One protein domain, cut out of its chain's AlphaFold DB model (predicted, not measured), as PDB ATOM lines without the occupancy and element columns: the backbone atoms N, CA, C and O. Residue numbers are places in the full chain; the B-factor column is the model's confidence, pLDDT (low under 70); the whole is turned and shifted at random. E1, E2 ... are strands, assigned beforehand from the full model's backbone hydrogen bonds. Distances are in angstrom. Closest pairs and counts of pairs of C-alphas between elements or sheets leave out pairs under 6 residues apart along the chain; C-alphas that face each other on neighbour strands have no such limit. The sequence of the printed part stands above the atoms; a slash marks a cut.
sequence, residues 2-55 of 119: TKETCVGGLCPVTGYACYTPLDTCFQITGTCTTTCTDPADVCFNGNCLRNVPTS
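AT A GLANCE: This is residues 2 to 55 of the 119 residues of the protein "ShKT domain-containing protein" of Enterobius vermicularis (UniProt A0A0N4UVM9). With little regular structure, the domain is two small strand hairpins, E1 with E2 and E3 with E4, side by side in a flat shape. Loop residues 2 to 15 run beside the first, and residues 28 to 40 curve round the second. The 54 printed residues hold no named helix and four strands, in order E1 to E4, in two antiparallel sheets, all strand by class, though only 16 residues are in named elements. It is compact, radius of gyration of the C-alphas 10.7 A, spanning 28 by 25 by 13 A.

IN THESE COORDINATES: E1, residues 16 to 19, begins at C-alpha 16 (-20.113, 13.973, -52.116) and measures 9.3 A. E2, 24 to 27, measures 10.1 A; E3, 41 to 44, 9.5 A; E4, 47 to 50, 9.9 A, ending at C-alpha 50 (-16.464, 23.308, -40.940).

HOW THE PARTS SIT: Hairpin E1 and E2 is antiparallel at 143 degrees; N 17 and O 26 are 2.9 A apart, within hydrogen-bond range. In hairpin E3 and E4, at 139 degrees, N 44 and O 47 are 2.8 A apart, also within range. The closest C-alphas of E1 and E3, Ala 17 and Val 42, are 7.1 A apart. E4 is apart from E1 and E2.

THE WHOLE: C-alphas 2 and 37, the two farthest apart, are 30.8 A apart. The printed part has no cut; the link E2 to E3 is long. Confidence is under 70 at residues 2 to 3, 29 to 35, 39 to 40 and 51 to 55.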
ATOM      1  N   THR A   2     -28.345   4.754 -48.584       52.25
ATOM      2  CA  THR A   2     -27.055   4.190 -48.170       52.25
ATOM      3  C   THR A   2     -26.167   5.325 -47.668       52.25
ATOM      4  O   THR A   2     -25.809   6.229 -48.413       52.25
ATOM      5  N   LYS A   3     -25.901   5.322 -46.366       58.44
ATOM      6  CA  LYS A   3     -24.933   6.200 -45.710       58.44
ATOM      7  C   LYS A   3     -23.565   5.583 -45.969       58.44
ATOM      8  O   LYS A   3     -23.272   4.528 -45.415       58.44
ATOM      9  N   GLU A   4     -22.814   6.177 -46.887       72.25
ATOM     10  CA  GLU A   4     -21.479   5.704 -47.247       72.25
ATOM     11  C   GLU A   4     -20.455   6.315 -46.290       72.25
ATOM     12  O   GLU A   4     -20.513   7.511 -45.983       72.25
ATOM     13  N   THR A   5     -19.557   5.475 -45.789       79.81
ATOM     14  CA  THR A   5     -18.487   5.869 -44.871       79.81
ATOM     15  C   THR A   5     -17.344   6.512 -45.647       79.81
ATOM     16  O   THR A   5     -17.085   6.147 -46.799       79.81
ATOM     17  N   CYS A   6     -16.634   7.450 -45.028       82.19
ATOM     18  CA  CYS A   6     -15.436   8.011 -45.635       82.19
ATOM     19  C   CYS A   6     -14.331   6.953 -45.764       82.19
ATOM     20  O   CYS A   6     -14.102   6.155 -44.857       82.19
ATOM     21  N   VAL A   7     -13.584   6.970 -46.871       82.81
ATOM     22  CA  VAL A   7     -12.410   6.106 -47.057       82.81
ATOM     23  C   VAL A   7     -11.205   6.999 -47.322       82.81
ATOM     24  O   VAL A   7     -11.077   7.592 -48.389       82.81
ATOM     25  N   GLY A   8     -10.336   7.155 -46.320       75.62
ATOM     26  CA  GLY A   8      -9.142   8.002 -46.434       75.62
ATOM     27  C   GLY A   8      -9.443   9.497 -46.615       75.62
ATOM     28  O   GLY A   8      -8.699  10.183 -47.307       75.62
ATOM     29  N   GLY A   9     -10.546   9.997 -46.041       70.62
ATOM     30  CA  GLY A   9     -10.966  11.403 -46.167       70.62
ATOM     31  C   GLY A   9     -11.638  11.751 -47.500       70.62
ATOM     32  O   GLY A   9     -11.975  12.909 -47.736       70.62
ATOM     33  N   LEU A  10     -11.862  10.756 -48.359       72.19
ATOM     34  CA  LEU A  10     -12.530  10.900 -49.647       72.19
ATOM     35  C   LEU A  10     -13.796  10.040 -49.679       72.19
ATOM     36  O   LEU A  10     -13.870   8.980 -49.052       72.19
ATOM     37  N   CYS A  11     -14.796  10.512 -50.420       80.19
ATOM     38  CA  CYS A  11     -15.984   9.728 -50.720       80.19
ATOM     39  C   CYS A  11     -15.776   8.970 -52.037       80.19
ATOM     40  O   CYS A  11     -15.332   9.578 -53.013       80.19
ATOM     41  N   PRO A  12     -16.111   7.669 -52.098       81.00
ATOM     42  CA  PRO A  12     -15.999   6.873 -53.324       81.00
ATOM     43  C   PRO A  12     -16.991   7.318 -54.414       81.00
ATOM     44  O   PRO A  12     -16.842   6.955 -55.579       81.00
ATOM     45  N   VAL A  13     -17.991   8.121 -54.040       74.81
ATOM     46  CA  VAL A  13     -19.015   8.690 -54.916       74.81
ATOM     47  C   VAL A  13     -18.714  10.151 -55.271       74.81
ATOM     48  O   VAL A  13     -18.481  10.996 -54.406       74.81
ATOM     49  N   THR A  14     -18.759  10.467 -56.565       75.75
ATOM     50  CA  THR A  14     -18.542  11.824 -57.088       75.75
ATOM     51  C   THR A  14     -19.665  12.771 -56.657       75.75
ATOM     52  O   THR A  14     -20.839  12.408 -56.694       75.75
ATOM     53  N   GLY A  15     -19.318  14.003 -56.272       73.81
ATOM     54  CA  GLY A  15     -20.296  14.998 -55.810       73.81
ATOM     55  C   GLY A  15     -20.725  14.820 -54.352       73.81
ATOM     56  O   GLY A  15     -21.746  15.366 -53.944       73.81
ATOM     57  N   TYR A  16     -19.959  14.067 -53.564       76.19
ATOM     58  CA  TYR A  16     -20.113  13.973 -52.116       76.19
ATOM     59  C   TYR A  16     -18.851  14.474 -51.426       76.19
ATOM     60  O   TYR A  16     -17.740  14.248 -51.904       76.19
ATOM     61  N   ALA A  17     -19.029  15.129 -50.286       77.06
ATOM     62  CA  ALA A  17     -17.943  15.514 -49.409       77.06
ATOM     63  C   ALA A  17     -17.960  14.642 -48.153       77.06
ATOM     64  O   ALA A  17     -19.020  14.362 -47.582       77.06
ATOM     65  N   CYS A  18     -16.775  14.203 -47.742       78.62
ATOM     66  CA  CYS A  18     -16.605  13.434 -46.521       78.62
ATOM     67  C   CYS A  18     -16.719  14.374 -45.323       78.62
ATOM     68  O   CYS A  18     -15.859  15.238 -45.167       78.62
ATOM     69  N   TYR A  19     -17.738  14.188 -44.476       78.69
ATOM     70  CA  TYR A  19     -17.821  14.885 -43.200       78.69
ATOM     71  C   TYR A  19     -17.032  14.116 -42.142       78.69
ATOM     72  O   TYR A  19     -17.561  13.196 -41.514       78.69
ATOM     73  N   THR A  20     -15.763  14.482 -41.946       75.56
ATOM     74  CA  THR A  20     -14.850  13.787 -41.023       75.56
ATOM     75  C   THR A  20     -15.349  13.701 -39.576       75.56
ATOM     76  O   THR A  20     -15.050  12.706 -38.926       75.56
ATOM     77  N   PRO A  21     -16.138  14.656 -39.032       72.94
ATOM     78  CA  PRO A  21     -16.659  14.528 -37.670       72.94
ATOM     79  C   PRO A  21     -17.698  13.414 -37.484       72.94
ATOM     80  O   PRO A  21     -17.881  12.957 -36.359       72.94
ATOM     81  N   LEU A  22     -18.405  13.005 -38.547       73.06
ATOM     82  CA  LEU A  22     -19.381  11.901 -38.508       73.06
ATOM     83  C   LEU A  22     -18.943  10.703 -39.365       73.06
ATOM     84  O   LEU A  22     -19.718   9.761 -39.520       73.06
ATOM     85  N   ASP A  23     -17.749  10.749 -39.957       79.44
ATOM     86  CA  ASP A  23     -17.239   9.743 -40.898       79.44
ATOM     87  C   ASP A  23     -18.253   9.384 -42.008       79.44
ATOM     88  O   ASP A  23     -18.386   8.240 -42.438       79.44
ATOM     89  N   THR A  24     -19.047  10.372 -42.435       80.69
ATOM     90  CA  THR A  24     -20.213  10.164 -43.305       80.69
ATOM     91  C   THR A  24     -20.108  11.017 -44.563       80.69
ATOM     92  O   THR A  24     -19.852  12.219 -44.491       80.69
ATOM     93  N   CYS A  25     -20.363  10.409 -45.720       81.62
ATOM     94  CA  CYS A  25     -20.454  11.108 -46.996       81.62
ATOM     95  C   CYS A  25     -21.792  11.834 -47.152       81.62
ATOM     96  O   CYS A  25     -22.866  11.232 -47.081       81.62
ATOM     97  N   PHE A  26     -21.720  13.131 -47.438       78.50
ATOM     98  CA  PHE A  26     -22.874  13.993 -47.665       78.50
ATOM     99  C   PHE A  26     -22.854  14.563 -49.086       78.50
ATOM    100  O   PHE A  26     -21.794  14.916 -49.596       78.50
ATOM    101  N   GLN A  27     -24.016  14.631 -49.746       75.81
ATOM    102  CA  GLN A  27     -24.125  15.219 -51.087       75.81
ATOM    103  C   GLN A  27     -23.697  16.688 -51.059       75.81
ATOM    104  O   GLN A  27     -24.210  17.472 -50.261       75.81
ATOM    105  N   ILE A  28     -22.844  17.078 -52.001       72.19
ATOM    106  CA  ILE A  28     -22.560  18.477 -52.314       72.19
ATOM    107  C   ILE A  28     -23.744  18.985 -53.146       72.19
ATOM    108  O   ILE A  28     -23.676  19.106 -54.368       72.19
ATOM    109  N   THR A  29     -24.894  19.198 -52.505       65.19
ATOM    110  CA  THR A  29     -26.044  19.803 -53.177       65.19
ATOM    111  C   THR A  29     -25.890  21.320 -53.189       65.19
ATOM    112  O   THR A  29     -26.164  21.998 -52.198       65.19
ATOM    113  N   GLY A  30     -25.496  21.851 -54.345       61.28
ATOM    114  CA  GLY A  30     -25.727  23.247 -54.713       61.28
ATOM    115  C   GLY A  30     -24.499  24.152 -54.765       61.28
ATOM    116  O   GLY A  30     -23.403  23.818 -54.325       61.28
ATOM    117  N   THR A  31     -24.720  25.333 -55.338       61.31
ATOM    118  CA  THR A  31     -23.819  26.478 -55.244       61.31
ATOM    119  C   THR A  31     -23.960  27.078 -53.855       61.31
ATOM    120  O   THR A  31     -25.071  27.429 -53.450       61.31
ATOM    121  N   CYS A  32     -22.862  27.216 -53.123       66.56
ATOM    122  CA  CYS A  32     -22.885  27.979 -51.883       66.56
ATOM    123  C   CYS A  32     -23.334  29.405 -52.208       66.56
ATOM    124  O   CYS A  32     -22.864  29.995 -53.181       66.56
ATOM    125  N   THR A  33     -24.245  29.960 -51.413       63.53
ATOM    126  CA  THR A  33     -24.682  31.358 -51.581       63.53
ATOM    127  C   THR A  33     -23.528  32.340 -51.364       63.53
ATOM    128  O   THR A  33     -23.542  33.443 -51.903       63.53
ATOM    129  N   THR A  34     -22.498  31.907 -50.636       64.69
ATOM    130  CA  THR A  34     -21.220  32.589 -50.435       64.69
ATOM    131  C   THR A  34     -20.069  31.641 -50.752       64.69
ATOM    132  O   THR A  34     -20.080  30.499 -50.298       64.69
ATOM    133  N   THR A  35     -19.050  32.100 -51.484       65.00
ATOM    134  CA  THR A  35     -17.764  31.389 -51.575       65.00
ATOM    135  C   THR A  35     -17.230  31.172 -50.167       65.00
ATOM    136  O   THR A  35     -16.978  32.152 -49.464       65.00
ATOM    137  N   CYS A  36     -17.091  29.911 -49.751       70.31
ATOM    138  CA  CYS A  36     -16.498  29.599 -48.459       70.31
ATOM    139  C   CYS A  36     -15.078  30.175 -48.446       70.31
ATOM    140  O   CYS A  36     -14.254  29.861 -49.304       70.31
ATOM    141  N   THR A  37     -14.842  31.112 -47.534       70.62
ATOM    142  CA  THR A  37     -13.573  31.839 -47.415       70.62
ATOM    143  C   THR A  37     -12.480  31.000 -46.765       70.62
ATOM    144  O   THR A  37     -11.309  31.350 -46.890       70.62
ATOM    145  N   ASP A  38     -12.849  29.908 -46.090       70.56
ATOM    146  CA  ASP A  38     -11.913  28.983 -45.463       70.56
ATOM    147  C   ASP A  38     -11.707  27.728 -46.335       70.56
ATOM    148  O   ASP A  38     -12.684  27.129 -46.795       70.56
ATOM    149  N   PRO A  39     -10.456  27.294 -46.568       64.44
ATOM    150  CA  PRO A  39     -10.165  26.094 -47.351       64.44
ATOM    151  C   PRO A  39     -10.598  24.778 -46.674       64.44
ATOM    152  O   PRO A  39     -10.588  23.744 -47.340       64.44
ATOM    153  N   ALA A  40     -10.964  24.786 -45.385       68.25
ATOM    154  CA  ALA A  40     -11.477  23.622 -44.653       68.25
ATOM    155  C   ALA A  40     -13.015  23.587 -44.544       68.25
ATOM    156  O   ALA A  40     -13.574  22.643 -43.973       68.25
ATOM    157  N   ASP A  41     -13.710  24.594 -45.075       74.19
ATOM    158  CA  ASP A  41     -15.167  24.616 -45.135       74.19
ATOM    159  C   ASP A  41     -15.689  23.823 -46.337       74.19
ATOM    160  O   ASP A  41     -15.188  23.910 -47.459       74.19
ATOM    161  N   VAL A  42     -16.753  23.060 -46.103       76.06
ATOM    162  CA  VAL A  42     -17.421  22.244 -47.115       76.06
ATOM    163  C   VAL A  42     -18.831  22.764 -47.339       76.06
ATOM    164  O   VAL A  42     -19.561  23.075 -46.399       76.06
ATOM    165  N   CYS A  43     -19.232  22.834 -48.604       76.12
ATOM    166  CA  CYS A  43     -20.558  23.291 -48.983       76.12
ATOM    167  C   CYS A  43     -21.600  22.186 -48.822       76.12
ATOM    168  O   CYS A  43     -21.549  21.172 -49.521       76.12
ATOM    169  N   PHE A  44     -22.577  22.406 -47.947       77.31
ATOM    170  CA  PHE A  44     -23.703  21.505 -47.768       77.31
ATOM    171  C   PHE A  44     -25.023  22.268 -47.803       77.31
ATOM    172  O   PHE A  44     -25.270  23.155 -46.984       77.31
ATOM    173  N   ASN A  45     -25.886  21.913 -48.757       73.75
ATOM    174  CA  ASN A  45     -27.218  22.495 -48.912       73.75
ATOM    175  C   ASN A  45     -27.219  24.042 -48.921       73.75
ATOM    176  O   ASN A  45     -28.068  24.679 -48.299       73.75
ATOM    177  N   GLY A  46     -26.214  24.641 -49.570       75.06
ATOM    178  CA  GLY A  46     -26.029  26.094 -49.658       75.06
ATOM    179  C   GLY A  46     -25.324  26.764 -48.470       75.06
ATOM    180  O   GLY A  46     -25.092  27.966 -48.543       75.06
ATOM    181  N   ASN A  47     -24.946  26.022 -47.422       77.56
ATOM    182  CA  ASN A  47     -24.230  26.535 -46.247       77.56
ATOM    183  C   ASN A  47     -22.784  26.012 -46.187       77.56
ATOM    184  O   ASN A  47     -22.528  24.863 -46.542       77.56
ATOM    185  N   CYS A  48     -21.850  26.827 -45.692       80.81
ATOM    186  CA  CYS A  48     -20.478  26.395 -45.400       80.81
ATOM    187  C   CYS A  48     -20.434  25.732 -44.010       80.81
ATOM    188  O   CYS A  48     -20.771  26.366 -43.009       80.81
ATOM    189  N   LEU A  49     -20.056  24.452 -43.952       78.88
ATOM    190  CA  LEU A  49     -19.856  23.696 -42.714       78.88
ATOM    191  C   LEU A  49     -18.369  23.374 -42.528       78.88
ATOM    192  O   LEU A  49     -17.732  22.832 -43.432       78.88
ATOM    193  N   ARG A  50     -17.853  23.615 -41.318       76.69
ATOM    194  CA  ARG A  50     -16.464  23.308 -40.940       76.69
ATOM    195  C   ARG A  50     -16.226  21.803 -40.956       76.69
ATOM    196  O   ARG A  50     -16.723  21.089 -40.088       76.69
ATOM    197  N   ASN A  51     -15.430  21.331 -41.911       69.75
ATOM    198  CA  ASN A  51     -15.116  19.915 -42.087       69.75
ATOM    199  C   ASN A  51     -13.760  19.539 -41.479       69.75
ATOM    200  O   ASN A  51     -12.902  18.935 -42.121       69.75
ATOM    201  N   VAL A  52     -13.533  19.962 -40.238       66.25
ATOM    202  CA  VAL A  52     -12.261  19.707 -39.562       66.25
ATOM    203  C   VAL A  52     -12.324  18.317 -38.921       66.25
ATOM    204  O   VAL A  52     -13.298  18.032 -38.217       66.25
ATOM    205  N   PRO A  53     -11.322  17.438 -39.109       58.81
ATOM    206  CA  PRO A  53     -11.229  16.212 -38.329       58.81
ATOM    207  C   PRO A  53     -11.167  16.603 -36.856       58.81
ATOM    208  O   PRO A  53     -10.357  17.438 -36.457       58.81
ATOM    209  N   THR A  54     -12.032  16.012 -36.037       48.91
ATOM    210  CA  THR A  54     -12.220  16.334 -34.614       48.91
ATOM    211  C   THR A  54     -11.009  15.970 -33.728       48.91
ATOM    212  O   THR A  54     -11.153  15.729 -32.536       48.91
ATOM    213  N   SER A  55      -9.796  15.940 -34.284       46.97
ATOM    214  CA  SER A  55      -8.512  15.885 -33.581       46.97
ATOM    215  C   SER A  55      -7.666  17.121 -33.888       46.97
ATOM    216  O   SER A  55      -6.545  17.038 -34.374       46.97
TER     217      SER A  55